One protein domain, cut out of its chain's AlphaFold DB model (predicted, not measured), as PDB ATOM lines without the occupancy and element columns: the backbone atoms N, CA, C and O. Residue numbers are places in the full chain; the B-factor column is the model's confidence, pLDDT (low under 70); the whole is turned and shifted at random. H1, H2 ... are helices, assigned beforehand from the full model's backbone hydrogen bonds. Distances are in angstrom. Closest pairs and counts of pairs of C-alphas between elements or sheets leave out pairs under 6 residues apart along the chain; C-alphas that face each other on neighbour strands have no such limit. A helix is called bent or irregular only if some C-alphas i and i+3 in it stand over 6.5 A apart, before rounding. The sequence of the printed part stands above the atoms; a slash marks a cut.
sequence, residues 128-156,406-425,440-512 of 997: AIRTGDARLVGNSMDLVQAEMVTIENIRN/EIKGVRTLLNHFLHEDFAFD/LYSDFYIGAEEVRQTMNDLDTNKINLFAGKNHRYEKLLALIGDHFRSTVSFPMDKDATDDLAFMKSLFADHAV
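AT A GLANCE: This is residues 128 to 156, 406 to 425 and 440 to 512 of the 997 residues of the protein "Peptidase M60 domain-containing protein" of Hahella sp. CCB-MM4 (UniProt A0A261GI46). What shape does the domain have? It is a cluster of helices round H5: H2 runs beside H5 the opposite way, H4 crosses H5, H6 packs on the later part of H5, and the short H1 sits near its beginning. H3 packs on H2 and H4 without reaching H5, and residues 486 to 498 make a long loop at the outside of the cluster. How much is printed, and of what? The printed part has 122 residues with six named helices, H1 to H6 in that order, and no named strand; 82 residues are in helices, and the class is all helix. It is compact, with a radius of gyration of the C-alphas of 13.9 A and spans of 42 by 30 by 28 A.

IN THESE COORDINATES: Where do the first helices lie? H1 is residues 128 to 131, with C-alpha 128 at (10.529, -30.270, -6.936). H2 is residues 140 to 156, 24.7 A long, and H3 is residues 406 to 419, 20.3 A long. Where do the later ones lie? H4, residues 440 to 460, is 28.2 A long and irregular, with C-alphas 443 and 446 7.1 A apart. H5 is residues 472 to 485, 19.8 A long, and H6 is residues 499 to 510, with C-alpha 510 at (20.084, -18.693, -19.231).

HOW THE PARTS SIT: What touches the hub, H5? H1 touches it, the closest C-alphas being those of Ile 129 and Lys 475, 6.1 A apart, and H2 touches it at a shallow tilt of 20 degrees, opposite ways, closest at Glu 147 and Leu 476, 6.0 A between C-alphas. Residues 451 to 455 of H4 touch residues 474 to 478 of H5, only just about perpendicular at 71 degrees, with C-alphas 451 and 477 closest at 7.1 A. H6 touches residues 480 to 485 of H5 at a steep tilt of 57 degrees, opposite ways, with C-alphas 481 and 508 closest at 4.2 A. How does H3 stand? It touches H4 at a steep tilt of 64 degrees, with C-alphas 410 and 447 closest at 3.7 A; it touches H2 at 39 degrees, also steep, with C-alphas 141 and 418 closest at 6.1 A. H3 and H5 are apart. What do the backbones show? Every O i to N i+4 pair is within hydrogen-bond range in H2, H3, H5 and H6, and 15 of 17 are in H4; H1 is too short for such a pair.

THE WHOLE: How far does it reach? The two C-alphas farthest apart are those of Asp 425 and Gly 468, 42.7 A. Where are cuts and long links? Residues 157 to 405 and 426 to 439 are not printed, with C-alpha gaps of 17.4 A and 9.2 A; the links H4 to H5 and H5 to H6 are long. Is confidence low anywhere? No printed residue is under 70, and the mean pLDDT of the printed part is 96.0.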
ATOM      1  N   ALA A 128      10.340 -31.163  -5.793       95.25
ATOM      2  CA  ALA A 128      10.529 -30.270  -6.936       95.25
ATOM      3  C   ALA A 128      11.285 -30.964  -8.083       95.25
ATOM      4  O   ALA A 128      10.869 -30.863  -9.236       95.25
ATOM      5  N   ILE A 129      12.330 -31.744  -7.788       95.12
ATOM      6  CA  ILE A 129      13.077 -32.551  -8.773       95.12
ATOM      7  C   ILE A 129      12.176 -33.592  -9.448       95.12
ATOM      8  O   ILE A 129      12.317 -33.854 -10.645       95.12
ATOM      9  N   ARG A 130      11.247 -34.199  -8.705       91.56
ATOM     10  CA  ARG A 130      10.328 -35.216  -9.235       91.56
ATOM     11  C   ARG A 130       9.176 -34.625 -10.045       91.56
ATOM     12  O   ARG A 130       8.769 -35.223 -11.034       91.56
ATOM     13  N   THR A 131       8.644 -33.480  -9.633       93.00
ATOM     14  CA  THR A 131       7.456 -32.864 -10.253       93.00
ATOM     15  C   THR A 131       7.791 -31.811 -11.302       93.00
ATOM     16  O   THR A 131       6.951 -31.484 -12.143       93.00
ATOM     17  N   GLY A 132       9.004 -31.264 -11.253       95.69
ATOM     18  CA  GLY A 132       9.368 -30.055 -11.973       95.69
ATOM     19  C   GLY A 132       8.756 -28.787 -11.377       95.69
ATOM     20  O   GLY A 132       8.714 -27.779 -12.068       95.69
ATOM     21  N   ASP A 133       8.235 -28.795 -10.149       96.25
ATOM     22  CA  ASP A 133       7.605 -27.609  -9.564       96.25
ATOM     23  C   ASP A 133       8.518 -26.899  -8.559       96.25
ATOM     24  O   ASP A 133       8.551 -27.223  -7.373       96.25
ATOM     25  N   ALA A 134       9.229 -25.871  -9.030       96.06
ATOM     26  CA  ALA A 134      10.117 -25.063  -8.194       96.06
ATOM     27  C   ALA A 134       9.386 -24.309  -7.065       96.06
ATOM     28  O   ALA A 134      10.012 -23.949  -6.074       96.06
ATOM     29  N   ARG A 135       8.061 -24.108  -7.168       94.88
ATOM     30  CA  ARG A 135       7.256 -23.388  -6.158       94.88
ATOM     31  C   ARG A 135       7.091 -24.169  -4.856       94.88
ATOM     32  O   ARG A 135       6.611 -23.618  -3.869       94.88
ATOM     33  N   LEU A 136       7.433 -25.457  -4.865       95.19
ATOM     34  CA  LEU A 136       7.399 -26.307  -3.679       95.19
ATOM     35  C   LEU A 136       8.546 -25.989  -2.716       95.19
ATOM     36  O   LEU A 136       8.428 -26.259  -1.522       95.19
ATOM     37  N   VAL A 137       9.627 -25.386  -3.214       96.12
ATOM     38  CA  VAL A 137      10.773 -24.965  -2.410       96.12
ATOM     39  C   VAL A 137      10.571 -23.517  -1.971       96.12
ATOM     40  O   VAL A 137      10.332 -22.643  -2.794       96.12
ATOM     41  N   GLY A 138      10.657 -23.259  -0.663       93.81
ATOM     42  CA  GLY A 138      10.464 -21.911  -0.114       93.81
ATOM     43  C   GLY A 138      11.697 -21.007  -0.206       93.81
ATOM     44  O   GLY A 138      11.551 -19.787  -0.247       93.81
ATOM     45  N   ASN A 139      12.901 -21.587  -0.215       94.69
ATOM     46  CA  ASN A 139      14.162 -20.863  -0.339       94.69
ATOM     47  C   ASN A 139      14.958 -21.398  -1.534       94.69
ATOM     48  O   ASN A 139      15.388 -22.550  -1.534       94.69
ATOM     49  N   SER A 140      15.216 -20.550  -2.527       94.06
ATOM     50  CA  SER A 140      15.976 -20.933  -3.720       94.06
ATOM     51  C   SER A 140      17.385 -21.439  -3.417       94.06
ATOM     52  O   SER A 140      17.900 -22.260  -4.173       94.06
ATOM     53  N   MET A 141      18.001 -21.017  -2.310       96.88
ATOM     54  CA  MET A 141      19.332 -21.498  -1.930       96.88
ATOM     55  C   MET A 141      19.346 -22.980  -1.545       96.88
ATOM     56  O   MET A 141      20.389 -23.615  -1.675       96.88
ATOM     57  N   ASP A 142      18.207 -23.573  -1.170       96.56
ATOM     58  CA  ASP A 142      18.120 -25.022  -0.943       96.56
ATOM     59  C   ASP A 142      18.340 -25.797  -2.257       96.56
ATOM     60  O   ASP A 142      19.019 -26.826  -2.266       96.56
ATOM     61  N   LEU A 143      17.846 -25.270  -3.389       98.19
ATOM     62  CA  LEU A 143      18.098 -25.827  -4.725       98.19
ATOM     63  C   LEU A 143      19.563 -25.643  -5.138       98.19
ATOM     64  O   LEU A 143      20.193 -26.593  -5.599       98.19
ATOM     65  N   VAL A 144      20.124 -24.446  -4.930       98.50
ATOM     66  CA  VAL A 144      21.537 -24.157  -5.243       98.50
ATOM     67  C   VAL A 144      22.469 -25.055  -4.419       98.50
ATOM     68  O   VAL A 144      23.423 -25.627  -4.948       98.50
ATOM     69  N   GLN A 145      22.171 -25.255  -3.134       97.94
ATOM     70  CA  GLN A 145      22.954 -26.122  -2.256       97.94
ATOM     71  C   GLN A 145      22.845 -27.593  -2.669       97.94
ATOM     72  O   GLN A 145      23.854 -28.307  -2.656       97.94
ATOM     73  N   ALA A 146      21.647 -28.052  -3.043       96.88
ATOM     74  CA  ALA A 146      21.442 -29.400  -3.564       96.88
ATOM     75  C   ALA A 146      22.210 -29.632  -4.873       96.88
ATOM     76  O   ALA A 146      22.727 -30.729  -5.093       96.88
ATOM     77  N   GLU A 147      22.333 -28.605  -5.710       98.38
ATOM     78  CA  GLU A 147      23.081 -28.681  -6.962       98.38
ATOM     79  C   GLU A 147      24.592 -28.735  -6.732       98.38
ATOM     80  O   GLU A 147      25.272 -29.613  -7.262       98.38
ATOM     81  N   MET A 148      25.114 -27.902  -5.831       98.19
ATOM     82  CA  MET A 148      26.515 -27.968  -5.400       98.19
ATOM     83  C   MET A 148      26.884 -29.351  -4.845       98.19
ATOM     84  O   MET A 148      27.931 -29.906  -5.182       98.19
ATOM     85  N   VAL A 149      26.005 -29.948  -4.031       96.44
ATOM     86  CA  VAL A 149      26.180 -31.323  -3.530       96.44
ATOM     87  C   VAL A 149      26.133 -32.338  -4.673       96.44
ATOM     88  O   VAL A 149      26.916 -33.287  -4.680       96.44
ATOM     89  N   THR A 150      25.248 -32.143  -5.652       96.56
ATOM     90  CA  THR A 150      25.123 -33.020  -6.823       96.56
ATOM     91  C   THR A 150      26.411 -33.020  -7.650       96.56
ATOM     92  O   THR A 150      26.938 -34.097  -7.931       96.56
ATOM     93  N   ILE A 151      26.981 -31.846  -7.943       97.62
ATOM     94  CA  ILE A 151      28.257 -31.701  -8.666       97.62
ATOM     95  C   ILE A 151      29.389 -32.449  -7.949       97.62
ATOM     96  O   ILE A 151      30.120 -33.223  -8.574       97.62
ATOM     97  N   GLU A 152      29.536 -32.263  -6.636       96.19
ATOM     98  CA  GLU A 152      30.605 -32.918  -5.873       96.19
ATOM     99  C   GLU A 152      30.380 -34.433  -5.734       96.19
ATOM    100  O   GLU A 152      31.336 -35.206  -5.796       96.19
ATOM    101  N   ASN A 153      29.131 -34.892  -5.627       94.94
ATOM    102  CA  ASN A 153      28.814 -36.322  -5.627       94.94
ATOM    103  C   ASN A 153      29.177 -36.987  -6.960       94.94
ATOM    104  O   ASN A 153      29.806 -38.044  -6.951       94.94
ATOM    105  N   ILE A 154      28.841 -36.354  -8.089       94.69
ATOM    106  CA  ILE A 154      29.208 -36.829  -9.432       94.69
ATOM    107  C   ILE A 154      30.735 -36.901  -9.562       94.69
ATOM    108  O   ILE A 154      31.282 -37.935  -9.955       94.69
ATOM    109  N   ARG A 155      31.439 -35.833  -9.162       95.31
ATOM    110  CA  ARG A 155      32.908 -35.782  -9.161       95.31
ATOM    111  C   ARG A 155      33.512 -36.935  -8.359       95.31
ATOM    112  O   ARG A 155      34.423 -37.614  -8.831       95.31
ATOM    113  N   ASN A 156      33.004 -37.167  -7.150       94.50
ATOM    114  CA  ASN A 156      33.491 -38.218  -6.263       94.50
ATOM    115  C   ASN A 156      33.183 -39.615  -6.814       94.50
ATOM    116  O   ASN A 156      34.042 -40.493  -6.748       94.50
ATOM    117  N   GLU A 406      33.841 -25.933 -17.932       94.31
ATOM    118  CA  GLU A 406      32.486 -25.399 -18.012       94.31
ATOM    119  C   GLU A 406      31.716 -25.666 -16.706       94.31
ATOM    120  O   GLU A 406      31.113 -24.766 -16.120       94.31
ATOM    121  N   ILE A 407      31.849 -26.877 -16.155       97.06
ATOM    122  CA  ILE A 407      31.228 -27.275 -14.882       97.06
ATOM    123  C   ILE A 407      31.883 -26.576 -13.685       97.06
ATOM    124  O   ILE A 407      31.206 -26.273 -12.700       97.06
ATOM    125  N   LYS A 408      33.189 -26.271 -13.744       97.50
ATOM    126  CA  LYS A 408      33.808 -25.394 -12.737       97.50
ATOM    127  C   LYS A 408      33.177 -24.010 -12.776       97.50
ATOM    128  O   LYS A 408      32.903 -23.488 -11.703       97.50
ATOM    129  N   GLY A 409      32.922 -23.460 -13.963       98.25
ATOM    130  CA  GLY A 409      32.208 -22.193 -14.129       98.25
ATOM    131  C   GLY A 409      30.815 -22.229 -13.503       98.25
ATOM    132  O   GLY A 409      30.483 -21.341 -12.722       98.25
ATOM    133  N   VAL A 410      30.035 -23.290 -13.753       98.69
ATOM    134  CA  VAL A 410      28.722 -23.494 -13.106       98.69
ATOM    135  C   VAL A 410      28.871 -23.525 -11.585       98.69
ATOM    136  O   VAL A 410      28.171 -22.807 -10.878       98.69
ATOM    137  N   ARG A 411      29.829 -24.297 -11.064       98.50
ATOM    138  CA  ARG A 411      30.090 -24.383  -9.622       98.50
ATOM    139  C   ARG A 411      30.507 -23.037  -9.017       98.50
ATOM    140  O   ARG A 411      30.060 -22.716  -7.923       98.50
ATOM    141  N   THR A 412      31.357 -22.264  -9.695       98.56
ATOM    142  CA  THR A 412      31.779 -20.922  -9.257       98.56
ATOM    143  C   THR A 412      30.577 -19.987  -9.169       98.56
ATOM    144  O   THR A 412      30.333 -19.408  -8.114       98.56
ATOM    145  N   LEU A 413      29.766 -19.927 -10.227       98.44
ATOM    146  CA  LEU A 413      28.541 -19.130 -10.266       98.44
ATOM    147  C   LEU A 413      27.560 -19.519  -9.146       98.44
ATOM    148  O   LEU A 413      27.020 -18.653  -8.460       98.44
ATOM    149  N   LEU A 414      27.341 -20.818  -8.915       98.69
ATOM    150  CA  LEU A 414      26.441 -21.292  -7.854       98.69
ATOM    151  C   LEU A 414      27.002 -20.995  -6.460       98.69
ATOM    152  O   LEU A 414      26.243 -20.683  -5.543       98.69
ATOM    153  N   ASN A 415      28.326 -21.054  -6.297       98.38
ATOM    154  CA  ASN A 415      28.984 -20.680  -5.053       98.38
ATOM    155  C   ASN A 415      28.754 -19.201  -4.718       98.38
ATOM    156  O   ASN A 415      28.466 -18.903  -3.560       98.38
ATOM    157  N   HIS A 416      28.817 -18.308  -5.709       98.44
ATOM    158  CA  HIS A 416      28.489 -16.895  -5.512       98.44
ATOM    159  C   HIS A 416      27.022 -16.683  -5.125       98.44
ATOM    160  O   HIS A 416      26.722 -15.920  -4.209       98.44
ATOM    161  N   PHE A 417      26.087 -17.422  -5.736       98.31
ATOM    162  CA  PHE A 417      24.687 -17.377  -5.300       98.31
ATOM    163  C   PHE A 417      24.506 -17.828  -3.846       98.31
ATOM    164  O   PHE A 417      23.791 -17.154  -3.112       98.31
ATOM    165  N   LEU A 418      25.160 -18.916  -3.415       96.88
ATOM    166  CA  LEU A 418      25.067 -19.406  -2.030       96.88
ATOM    167  C   LEU A 418      25.602 -18.421  -0.993       96.88
ATOM    168  O   LEU A 418      25.074 -18.367   0.117       96.88
ATOM    169  N   HIS A 419      26.670 -17.701  -1.330       97.12
ATOM    170  CA  HIS A 419      27.287 -16.723  -0.433       97.12
ATOM    171  C   HIS A 419      26.673 -15.328  -0.565       97.12
ATOM    172  O   HIS A 419      26.967 -14.472   0.267       97.12
ATOM    173  N   GLU A 420      25.802 -15.127  -1.559       96.00
ATOM    174  CA  GLU A 420      25.145 -13.854  -1.853       96.00
ATOM    175  C   GLU A 420      26.156 -12.706  -2.040       96.00
ATOM    176  O   GLU A 420      25.945 -11.595  -1.562       96.00
ATOM    177  N   ASP A 421      27.276 -12.985  -2.716       96.44
ATOM    178  CA  ASP A 421      28.462 -12.115  -2.752       96.44
ATOM    179  C   ASP A 421      28.864 -11.634  -4.159       96.44
ATOM    180  O   ASP A 421      29.996 -11.189  -4.356       96.44
ATOM    181  N   PHE A 422      27.946 -11.681  -5.133       95.88
ATOM    182  CA  PHE A 422      28.159 -11.008  -6.417       95.88
ATOM    183  C   PHE A 422      28.383  -9.507  -6.198       95.88
ATOM    184  O   PHE A 422      27.562  -8.838  -5.570       95.88
ATOM    185  N   ALA A 423      29.501  -9.005  -6.720       91.19
ATOM    186  CA  ALA A 423      29.873  -7.600  -6.670       91.19
ATOM    187  C   ALA A 423      30.721  -7.254  -7.900       91.19
ATOM    188  O   ALA A 423      31.842  -7.752  -8.028       91.19
ATOM    189  N   PHE A 424      30.213  -6.400  -8.789       93.00
ATOM    190  CA  PHE A 424      30.926  -5.992 -10.006       93.00
ATOM    191  C   PHE A 424      31.164  -4.478 -10.064       93.00
ATOM    192  O   PHE A 424      30.343  -3.677  -9.624       93.00
ATOM    193  N   ASP A 425      32.298  -4.065 -10.638       93.00
ATOM    194  CA  ASP A 425      32.558  -2.651 -10.934       93.00
ATOM    195  C   ASP A 425      31.993  -2.275 -12.310       93.00
ATOM    196  O   ASP A 425      32.693  -2.260 -13.329       93.00
ATOM    197  N   LEU A 440      33.332 -10.701 -14.140       95.81
ATOM    198  CA  LEU A 440      32.011 -10.946 -14.760       95.81
ATOM    199  C   LEU A 440      32.010 -12.159 -15.703       95.81
ATOM    200  O   LEU A 440      31.103 -12.996 -15.666       95.81
ATOM    201  N   TYR A 441      33.044 -12.292 -16.534       95.88
ATOM    202  CA  TYR A 441      33.141 -13.445 -17.421       95.88
ATOM    203  C   TYR A 441      33.441 -14.750 -16.662       95.88
ATOM    204  O   TYR A 441      32.751 -15.748 -16.866       95.88
ATOM    205  N   SER A 442      34.451 -14.751 -15.783       95.69
ATOM    206  CA  SER A 442      34.924 -15.957 -15.085       95.69
ATOM    207  C   SER A 442      33.967 -16.464 -14.010       95.69
ATOM    208  O   SER A 442      33.821 -17.675 -13.842       95.69
ATOM    209  N   ASP A 443      33.322 -15.542 -13.305       97.19
ATOM    210  CA  ASP A 443      32.561 -15.812 -12.088       97.19
ATOM    211  C   ASP A 443      31.075 -16.015 -12.402       97.19
ATOM    212  O   ASP A 443      30.361 -16.656 -11.629       97.19
ATOM    213  N   PHE A 444      30.615 -15.524 -13.562       98.00
ATOM    214  CA  PHE A 444      29.242 -15.695 -14.026       98.00
ATOM    215  C   PHE A 444      29.134 -16.351 -15.409       98.00
ATOM    216  O   PHE A 444      28.586 -17.451 -15.521       98.00
ATOM    217  N   TYR A 445      29.639 -15.719 -16.475       97.50
ATOM    218  CA  TYR A 445      29.280 -16.130 -17.841       97.50
ATOM    219  C   TYR A 445      29.766 -17.517 -18.259       97.50
ATOM    220  O   TYR A 445      29.032 -18.191 -18.974       97.50
ATOM    221  N   ILE A 446      30.931 -17.991 -17.797       97.75
ATOM    222  CA  ILE A 446      31.361 -19.374 -18.094       97.75
ATOM    223  C   ILE A 446      30.291 -20.376 -17.629       97.75
ATOM    224  O   ILE A 446      29.932 -21.287 -18.372       97.75
ATOM    225  N   GLY A 447      29.754 -20.195 -16.419       98.44
ATOM    226  CA  GLY A 447      28.700 -21.054 -15.883       98.44
ATOM    227  C   GLY A 447      27.341 -20.813 -16.536       98.44
ATOM    228  O   GLY A 447      26.654 -21.763 -16.897       98.44
ATOM    229  N   ALA A 448      26.946 -19.551 -16.711       98.50
ATOM    230  CA  ALA A 448      25.646 -19.207 -17.282       98.50
ATOM    231  C   ALA A 448      25.499 -19.698 -18.735       98.50
ATOM    232  O   ALA A 448      24.445 -20.221 -19.099       98.50
ATOM    233  N   GLU A 449      26.551 -19.601 -19.553       98.31
ATOM    234  CA  GLU A 449      26.527 -20.090 -20.936       98.31
ATOM    235  C   GLU A 449      26.506 -21.621 -21.017       98.31
ATOM    236  O   GLU A 449      25.799 -22.178 -21.858       98.31
ATOM    237  N   GLU A 450      27.183 -22.328 -20.105       98.00
ATOM    238  CA  GLU A 450      27.070 -23.790 -20.004       98.00
ATOM    239  C   GLU A 450      25.642 -24.222 -19.641       98.00
ATOM    240  O   GLU A 450      25.088 -25.151 -20.236       98.00
ATOM    241  N   VAL A 451      24.999 -23.515 -18.705       98.69
ATOM    242  CA  VAL A 451      23.590 -23.750 -18.358       98.69
ATOM    243  C   VAL A 451      22.699 -23.498 -19.571       98.69
ATOM    244  O   VAL A 451      21.850 -24.333 -19.892       98.69
ATOM    245  N   ARG A 452      22.916 -22.396 -20.296       98.50
ATOM    246  CA  ARG A 452      22.150 -22.071 -21.504       98.50
ATOM    247  C   ARG A 452      22.291 -23.133 -22.582       98.50
ATOM    248  O   ARG A 452      21.288 -23.537 -23.177       98.50
ATOM    249  N   GLN A 453      23.515 -23.584 -22.829       97.19
ATOM    250  CA  GLN A 453      23.797 -24.637 -23.791       97.19
ATOM    251  C   GLN A 453      23.116 -25.948 -23.377       97.19
ATOM    252  O   GLN A 453      22.419 -26.549 -24.193       97.19
ATOM    253  N   THR A 454      23.206 -26.321 -22.097       96.25
ATOM    254  CA  THR A 454      22.538 -27.507 -21.540       96.25
ATOM    255  C   THR A 454      21.023 -27.462 -21.768       96.25
ATOM    256  O   THR A 454      20.446 -28.417 -22.292       96.25
ATOM    257  N   MET A 455      20.360 -26.346 -21.442       97.88
ATOM    258  CA  MET A 455      18.907 -26.215 -21.629       97.88
ATOM    259  C   MET A 455      18.501 -26.254 -23.109       97.88
ATOM    260  O   MET A 455      17.520 -26.912 -23.466       97.88
ATOM    261  N   ASN A 456      19.275 -25.601 -23.983       97.38
ATOM    262  CA  ASN A 456      19.054 -25.627 -25.431       97.38
ATOM    263  C   ASN A 456      19.197 -27.040 -26.016       97.38
ATOM    264  O   ASN A 456      18.409 -27.421 -26.889       97.38
ATOM    265  N   ASP A 457      20.181 -27.811 -25.553       93.56
ATOM    266  CA  ASP A 457      20.411 -29.182 -26.009       93.56
ATOM    267  C   ASP A 457      19.270 -30.107 -25.574       93.56
ATOM    268  O   ASP A 457      18.789 -30.907 -26.381       93.56
ATOM    269  N   LEU A 458      18.763 -29.960 -24.346       94.31
ATOM    270  CA  LEU A 458      17.593 -30.707 -23.870       94.31
ATOM    271  C   LEU A 458      16.336 -30.392 -24.698       94.31
ATOM    272  O   LEU A 458      15.633 -31.315 -25.126       94.31
ATOM    273  N   ASP A 459      16.076 -29.108 -24.963       97.06
ATOM    274  CA  ASP A 459      14.942 -28.650 -25.776       97.06
ATOM    275  C   ASP A 459      15.037 -29.169 -27.220       97.06
ATOM    276  O   ASP A 459      14.094 -29.778 -27.735       97.06
ATOM    277  N   THR A 460      16.189 -28.989 -27.871       94.44
ATOM    278  CA  THR A 460      16.403 -29.376 -29.278       94.44
ATOM    279  C   THR A 460      16.287 -30.887 -29.477       94.44
ATOM    280  O   THR A 460      15.757 -31.346 -30.495       94.44
ATOM    281  N   ASN A 461      16.731 -31.670 -28.490       91.31
ATOM    282  CA  ASN A 461      16.640 -33.129 -28.510       91.31
ATOM    283  C   ASN A 461      15.302 -33.672 -27.987       91.31
ATOM    284  O   ASN A 461      15.127 -34.890 -27.949       91.31
ATOM    285  N   LYS A 462      14.343 -32.804 -27.626       94.81
ATOM    286  CA  LYS A 462      13.017 -33.203 -27.127       94.81
ATOM    287  C   LYS A 462      13.103 -34.138 -25.912       94.81
ATOM    288  O   LYS A 462      12.302 -35.067 -25.762       94.81
ATOM    289  N   ILE A 463      14.088 -33.917 -25.042       91.69
ATOM    290  CA  ILE A 463      14.249 -34.692 -23.809       91.69
ATOM    291  C   ILE A 463      13.274 -34.110 -22.799       91.69
ATOM    292  O   ILE A 463      13.409 -32.944 -22.462       91.69
ATOM    293  N   ASN A 464      12.296 -34.889 -22.322       92.62
ATOM    294  CA  ASN A 464      11.417 -34.476 -21.224       92.62
ATOM    295  C   ASN A 464      12.090 -34.794 -19.887       92.62
ATOM    296  O   ASN A 464      11.970 -35.898 -19.351       92.62
ATOM    297  N   LEU A 465      12.800 -33.799 -19.369       93.06
ATOM    298  CA  LEU A 465      13.703 -33.903 -18.234       93.06
ATOM    299  C   LEU A 465      13.017 -34.457 -16.976       93.06
ATOM    300  O   LEU A 465      13.586 -35.281 -16.264       93.06
ATOM    301  N   PHE A 466      11.764 -34.065 -16.734       94.75
ATOM    302  CA  PHE A 466      11.007 -34.426 -15.530       94.75
ATOM    303  C   PHE A 466      10.160 -35.702 -15.681       94.75
ATOM    304  O   PHE A 466       9.480 -36.095 -14.740       94.75
ATOM    305  N   ALA A 467      10.203 -36.386 -16.832       90.56
ATOM    306  CA  ALA A 467       9.477 -37.649 -17.021       90.56
ATOM    307  C   ALA A 467      10.176 -38.872 -16.393       90.56
ATOM    308  O   ALA A 467       9.526 -39.886 -16.145       90.56
ATOM    309  N   GLY A 468      11.492 -38.804 -16.159       82.31
ATOM    310  CA  GLY A 468      12.304 -39.911 -15.635       82.31
ATOM    311  C   GLY A 468      12.958 -39.610 -14.284       82.31
ATOM    312  O   GLY A 468      12.855 -38.503 -13.764       82.31
ATOM    313  N   LYS A 469      13.680 -40.589 -13.716       80.06
ATOM    314  CA  LYS A 469      14.421 -40.440 -12.442       80.06
ATOM    315  C   LYS A 469      15.843 -39.865 -12.597       80.06
ATOM    316  O   LYS A 469      16.381 -39.349 -11.627       80.06
ATOM    317  N   ASN A 470      16.420 -39.908 -13.799       84.00
ATOM    318  CA  ASN A 470      17.795 -39.462 -14.086       84.00
ATOM    319  C   ASN A 470      17.908 -37.922 -14.196       84.00
ATOM    320  O   ASN A 470      16.936 -37.216 -13.916       84.00
ATOM    321  N   HIS A 471      19.078 -37.425 -14.621       91.00
ATOM    322  CA  HIS A 471      19.361 -36.011 -14.927       91.00
ATOM    323  C   HIS A 471      19.175 -35.052 -13.747       91.00
ATOM    324  O   HIS A 471      18.534 -34.007 -13.854       91.00
ATOM    325  N   ARG A 472      19.666 -35.443 -12.566       94.19
ATOM    326  CA  ARG A 472      19.519 -34.628 -11.354       94.19
ATOM    327  C   ARG A 472      20.159 -33.242 -11.510       94.19
ATOM    328  O   ARG A 472      19.521 -32.266 -11.132       94.19
ATOM    329  N   TYR A 473      21.363 -33.198 -12.080       96.69
ATOM    330  CA  TYR A 473      22.129 -31.980 -12.369       96.69
ATOM    331  C   TYR A 473      21.293 -30.999 -13.208       96.69
ATOM    332  O   TYR A 473      20.930 -29.908 -12.780       96.69
ATOM    333  N   GLU A 474      20.826 -31.450 -14.369       97.56
ATOM    334  CA  GLU A 474      20.066 -30.616 -15.293       97.56
ATOM    335  C   GLU A 474      18.710 -30.180 -14.709       97.56
ATOM    336  O   GLU A 474      18.274 -29.045 -14.920       97.56
ATOM    337  N   LYS A 475      18.037 -31.055 -13.943       97.88
ATOM    338  CA  LYS A 475      16.768 -30.729 -13.265       97.88
ATOM    339  C   LYS A 475      16.929 -29.591 -12.276       97.88
ATOM    340  O   LYS A 475      16.094 -28.691 -12.249       97.88
ATOM    341  N   LEU A 476      17.964 -29.653 -11.448       98.44
ATOM    342  CA  LEU A 476      18.220 -28.646 -10.432       98.44
ATOM    343  C   LEU A 476      18.550 -27.298 -11.068       98.44
ATOM    344  O   LEU A 476      17.952 -26.305 -10.667       98.44
ATOM    345  N   LEU A 477      19.379 -27.256 -12.116       98.62
ATOM    346  CA  LEU A 477      19.644 -26.021 -12.864       98.62
ATOM    347  C   LEU A 477      18.359 -25.378 -13.411       98.62
ATOM    348  O   LEU A 477      18.141 -24.180 -13.220       98.62
ATOM    349  N   ALA A 478      17.474 -26.174 -14.023       98.38
ATOM    350  CA  ALA A 478      16.182 -25.688 -14.510       98.38
ATOM    351  C   ALA A 478      15.292 -25.157 -13.367       98.38
ATOM    352  O   ALA A 478      14.683 -24.097 -13.496       98.38
ATOM    353  N   LEU A 479      15.241 -25.855 -12.227       98.62
ATOM    354  CA  LEU A 479      14.445 -25.450 -11.060       98.62
ATOM    355  C   LEU A 479      14.988 -24.191 -10.368       98.62
ATOM    356  O   LEU A 479      14.194 -23.359  -9.931       98.62
ATOM    357  N   ILE A 480      16.313 -24.027 -10.282       98.75
ATOM    358  CA  ILE A 480      16.949 -22.793  -9.789       98.75
ATOM    359  C   ILE A 480      16.530 -21.629 -10.690       98.75
ATOM    360  O   ILE A 480      16.077 -20.598 -10.192       98.75
ATOM    361  N   GLY A 481      16.609 -21.827 -12.011       98.38
ATOM    362  CA  GLY A 481      16.152 -20.864 -13.006       98.38
ATOM    363  C   GLY A 481      14.691 -20.470 -12.809       98.38
ATOM    364  O   GLY A 481      14.389 -19.285 -12.706       98.38
ATOM    365  N   ASP A 482      13.794 -21.450 -12.697       98.38
ATOM    366  CA  ASP A 482      12.359 -21.237 -12.474       98.38
ATOM    367  C   ASP A 482      12.075 -20.479 -11.168       98.38
ATOM    368  O   ASP A 482      11.236 -19.573 -11.137       98.38
ATOM    369  N   HIS A 483      12.783 -20.815 -10.085       97.75
ATOM    370  CA  HIS A 483      12.604 -20.133  -8.811       97.75
ATOM    371  C   HIS A 483      13.110 -18.687  -8.878       97.75
ATOM    372  O   HIS A 483      12.403 -17.783  -8.428       97.75
ATOM    373  N   PHE A 484      14.294 -18.428  -9.440       98.06
ATOM    374  CA  PHE A 484      14.799 -17.060  -9.611       98.06
ATOM    375  C   PHE A 484      13.868 -16.235 -10.504       98.06
ATOM    376  O   PHE A 484      13.508 -15.112 -10.145       98.06
ATOM    377  N   ARG A 485      13.376 -16.835 -11.596       97.19
ATOM    378  CA  ARG A 485      12.399 -16.238 -12.517       97.19
ATOM    379  C   ARG A 485      11.133 -15.758 -11.815       97.19
ATOM    380  O   ARG A 485      10.587 -14.719 -12.173       97.19
ATOM    381  N   SER A 486      10.663 -16.498 -10.810       95.06
ATOM    382  CA  SER A 486       9.445 -16.153 -10.063       95.06
ATOM    383  C   SER A 486       9.563 -14.862  -9.240       95.06
ATOM    384  O   SER A 486       8.542 -14.289  -8.863       95.06
ATOM    385  N   THR A 487      10.792 -14.404  -8.986       93.94
ATOM    386  CA  THR A 487      11.096 -13.194  -8.205       93.94
ATOM    387  C   THR A 487      11.602 -12.023  -9.049       93.94
ATOM    388  O   THR A 487      11.854 -10.954  -8.499       93.94
ATOM    389  N   VAL A 488      11.762 -12.210 -10.364       96.81
ATOM    390  CA  VAL A 488      12.196 -11.150 -11.286       96.81
ATOM    391  C   VAL A 488      11.159 -10.030 -11.317       96.81
ATOM    392  O   VAL A 488       9.957 -10.295 -11.368       96.81
ATOM    393  N   SER A 489      11.636  -8.784 -11.319       96.88
ATOM    394  CA  SER A 489      10.815  -7.604 -11.577       96.88
ATOM    395  C   SER A 489      11.567  -6.607 -12.451       96.88
ATOM    396  O   SER A 489      12.723  -6.294 -12.176       96.88
ATOM    397  N   PHE A 490      10.911  -6.127 -13.504       97.56
ATOM    398  CA  PHE A 490      11.471  -5.196 -14.479       97.56
ATOM    399  C   PHE A 490      10.892  -3.775 -14.306       97.56
ATOM    400  O   PHE A 490       9.764  -3.624 -13.826       97.56
ATOM    401  N   PRO A 491      11.605  -2.716 -14.748       97.62
ATOM    402  CA  PRO A 491      12.958  -2.736 -15.310       97.62
ATOM    403  C   PRO A 491      14.043  -2.928 -14.241       97.62
ATOM    404  O   PRO A 491      13.842  -2.603 -13.073       97.62
ATOM    405  N   MET A 492      15.199  -3.429 -14.667       97.56
ATOM    406  CA  MET A 492      16.429  -3.477 -13.880       97.56
ATOM    407  C   MET A 492      17.522  -2.643 -14.553       97.56
ATOM    408  O   MET A 492      17.512  -2.428 -15.766       97.56
ATOM    409  N   ASP A 493      18.481  -2.201 -13.751       95.94
ATOM    410  CA  ASP A 493      19.646  -1.448 -14.193       95.94
ATOM    411  C   ASP A 493      20.882  -1.989 -13.472       95.94
ATOM    412  O   ASP A 493      20.834  -2.211 -12.265       95.94
ATOM    413  N   LYS A 494      21.979  -2.210 -14.199       93.62
ATOM    414  CA  LYS A 494      23.208  -2.783 -13.626       93.62
ATOM    415  C   LYS A 494      23.808  -1.925 -12.501       93.62
ATOM    416  O   LYS A 494      24.467  -2.460 -11.629       93.62
ATOM    417  N   ASP A 495      23.577  -0.609 -12.511       91.44
ATOM    418  CA  ASP A 495      24.135   0.324 -11.528       91.44
ATOM    419  C   ASP A 495      23.165   0.587 -10.356       91.44
ATOM    420  O   ASP A 495      23.600   0.924  -9.251       91.44
ATOM    421  N   ALA A 496      21.848   0.491 -10.587       93.94
ATOM    422  CA  ALA A 496      20.819   0.827  -9.594       93.94
ATOM    423  C   ALA A 496      20.106  -0.381  -8.959       93.94
ATOM    424  O   ALA A 496      19.535  -0.242  -7.871       93.94
ATOM    425  N   THR A 497      20.109  -1.542  -9.612       96.19
ATOM    426  CA  THR A 497      19.568  -2.792  -9.068       96.19
ATOM    427  C   THR A 497      20.635  -3.496  -8.232       96.19
ATOM    428  O   THR A 497      21.811  -3.469  -8.564       96.19
ATOM    429  N   ASP A 498      20.221  -4.142  -7.141       95.12
ATOM    430  CA  ASP A 498      21.092  -5.026  -6.360       95.12
ATOM    431  C   ASP A 498      21.734  -6.105  -7.255       95.12
ATOM    432  O   ASP A 498      21.018  -6.807  -7.976       95.12
ATOM    433  N   ASP A 499      23.064  -6.243  -7.195       94.94
ATOM    434  CA  ASP A 499      23.833  -7.150  -8.060       94.94
ATOM    435  C   ASP A 499      23.290  -8.581  -7.988       94.94
ATOM    436  O   ASP A 499      23.081  -9.223  -9.015       94.94
ATOM    437  N   LEU A 500      22.968  -9.082  -6.792       95.81
ATOM    438  CA  LEU A 500      22.429 -10.430  -6.638       95.81
ATOM    439  C   LEU A 500      21.072 -10.583  -7.340       95.81
ATOM    440  O   LEU A 500      20.838 -11.603  -7.994       95.81
ATOM    441  N   ALA A 501      20.176  -9.602  -7.231       96.88
ATOM    442  CA  ALA A 501      18.904  -9.605  -7.954       96.88
ATOM    443  C   ALA A 501      19.104  -9.552  -9.482       96.88
ATOM    444  O   ALA A 501      18.461 -10.318 -10.208       96.88
ATOM    445  N   PHE A 502      20.028  -8.712  -9.959       97.56
ATOM    446  CA  PHE A 502      20.378  -8.595 -11.376       97.56
ATOM    447  C   PHE A 502      20.941  -9.921 -11.923       97.56
ATOM    448  O   PHE A 502      20.437 -10.457 -12.915       97.56
ATOM    449  N   MET A 503      21.903 -10.529 -11.218       97.88
ATOM    450  CA  MET A 503      22.506 -11.808 -11.605       97.88
ATOM    451  C   MET A 503      21.517 -12.979 -11.514       97.88
ATOM    452  O   MET A 503      21.549 -13.865 -12.369       97.88
ATOM    453  N   LYS A 504      20.596 -12.993 -10.534       98.12
ATOM    454  CA  LYS A 504      19.511 -13.996 -10.462       98.12
ATOM    455  C   LYS A 504      18.596 -13.912 -11.687       98.12
ATOM    456  O   LYS A 504      18.235 -14.956 -12.233       98.12
ATOM    457  N   SER A 505      18.257 -12.702 -12.141       98.31
ATOM    458  CA  SER A 505      17.470 -12.499 -13.367       98.31
ATOM    459  C   SER A 505      18.217 -12.990 -14.608       98.31
ATOM    460  O   SER A 505      17.670 -13.778 -15.382       98.31
ATOM    461  N   LEU A 506      19.496 -12.623 -14.754       97.94
ATOM    462  CA  LEU A 506      20.317 -13.105 -15.866       97.94
ATOM    463  C   LEU A 506      20.458 -14.631 -15.851       97.94
ATOM    464  O   LEU A 506      20.324 -15.266 -16.895       97.94
ATOM    465  N   PHE A 507      20.681 -15.255 -14.692       98.69
ATOM    466  CA  PHE A 507      20.738 -16.715 -14.600       98.69
ATOM    467  C   PHE A 507      19.405 -17.351 -14.997       98.69
ATOM    468  O   PHE A 507      19.389 -18.321 -15.754       98.69
ATOM    469  N   ALA A 508      18.281 -16.790 -14.537       98.50
ATOM    470  CA  ALA A 508      16.958 -17.265 -14.921       98.50
ATOM    471  C   ALA A 508      16.777 -17.243 -16.447       98.50
ATOM    472  O   ALA A 508      16.244 -18.200 -17.008       98.50
ATOM    473  N   ASP A 509      17.257 -16.212 -17.141       98.44
ATOM    474  CA  ASP A 509      17.246 -16.160 -18.606       98.44
ATOM    475  C   ASP A 509      18.064 -17.292 -19.256       98.44
ATOM    476  O   ASP A 509      17.610 -17.921 -20.221       98.44
ATOM    477  N   HIS A 510      19.240 -17.610 -18.715       98.69
ATOM    478  CA  HIS A 510      20.084 -18.693 -19.231       98.69
ATOM    479  C   HIS A 510      19.514 -20.085 -18.911       98.69
ATOM    480  O   HIS A 510      19.655 -21.006 -19.707       98.69
ATOM    481  N   ALA A 511      18.784 -20.235 -17.807       98.44
ATOM    482  CA  ALA A 511      18.208 -21.500 -17.352       98.44
ATOM    483  C   ALA A 511      16.792 -21.801 -17.902       98.44
ATOM    484  O   ALA A 511      16.074 -22.637 -17.353       98.44
ATOM    485  N   VAL A 512      16.342 -21.123 -18.967       97.38
ATOM    486  CA  VAL A 512      15.029 -21.387 -19.590       97.38
ATOM    487  C   VAL A 512      15.031 -22.733 -20.321       97.38
ATOM    488  O   VAL A 512      15.755 -22.899 -21.297       97.38
TER     489      VAL A 512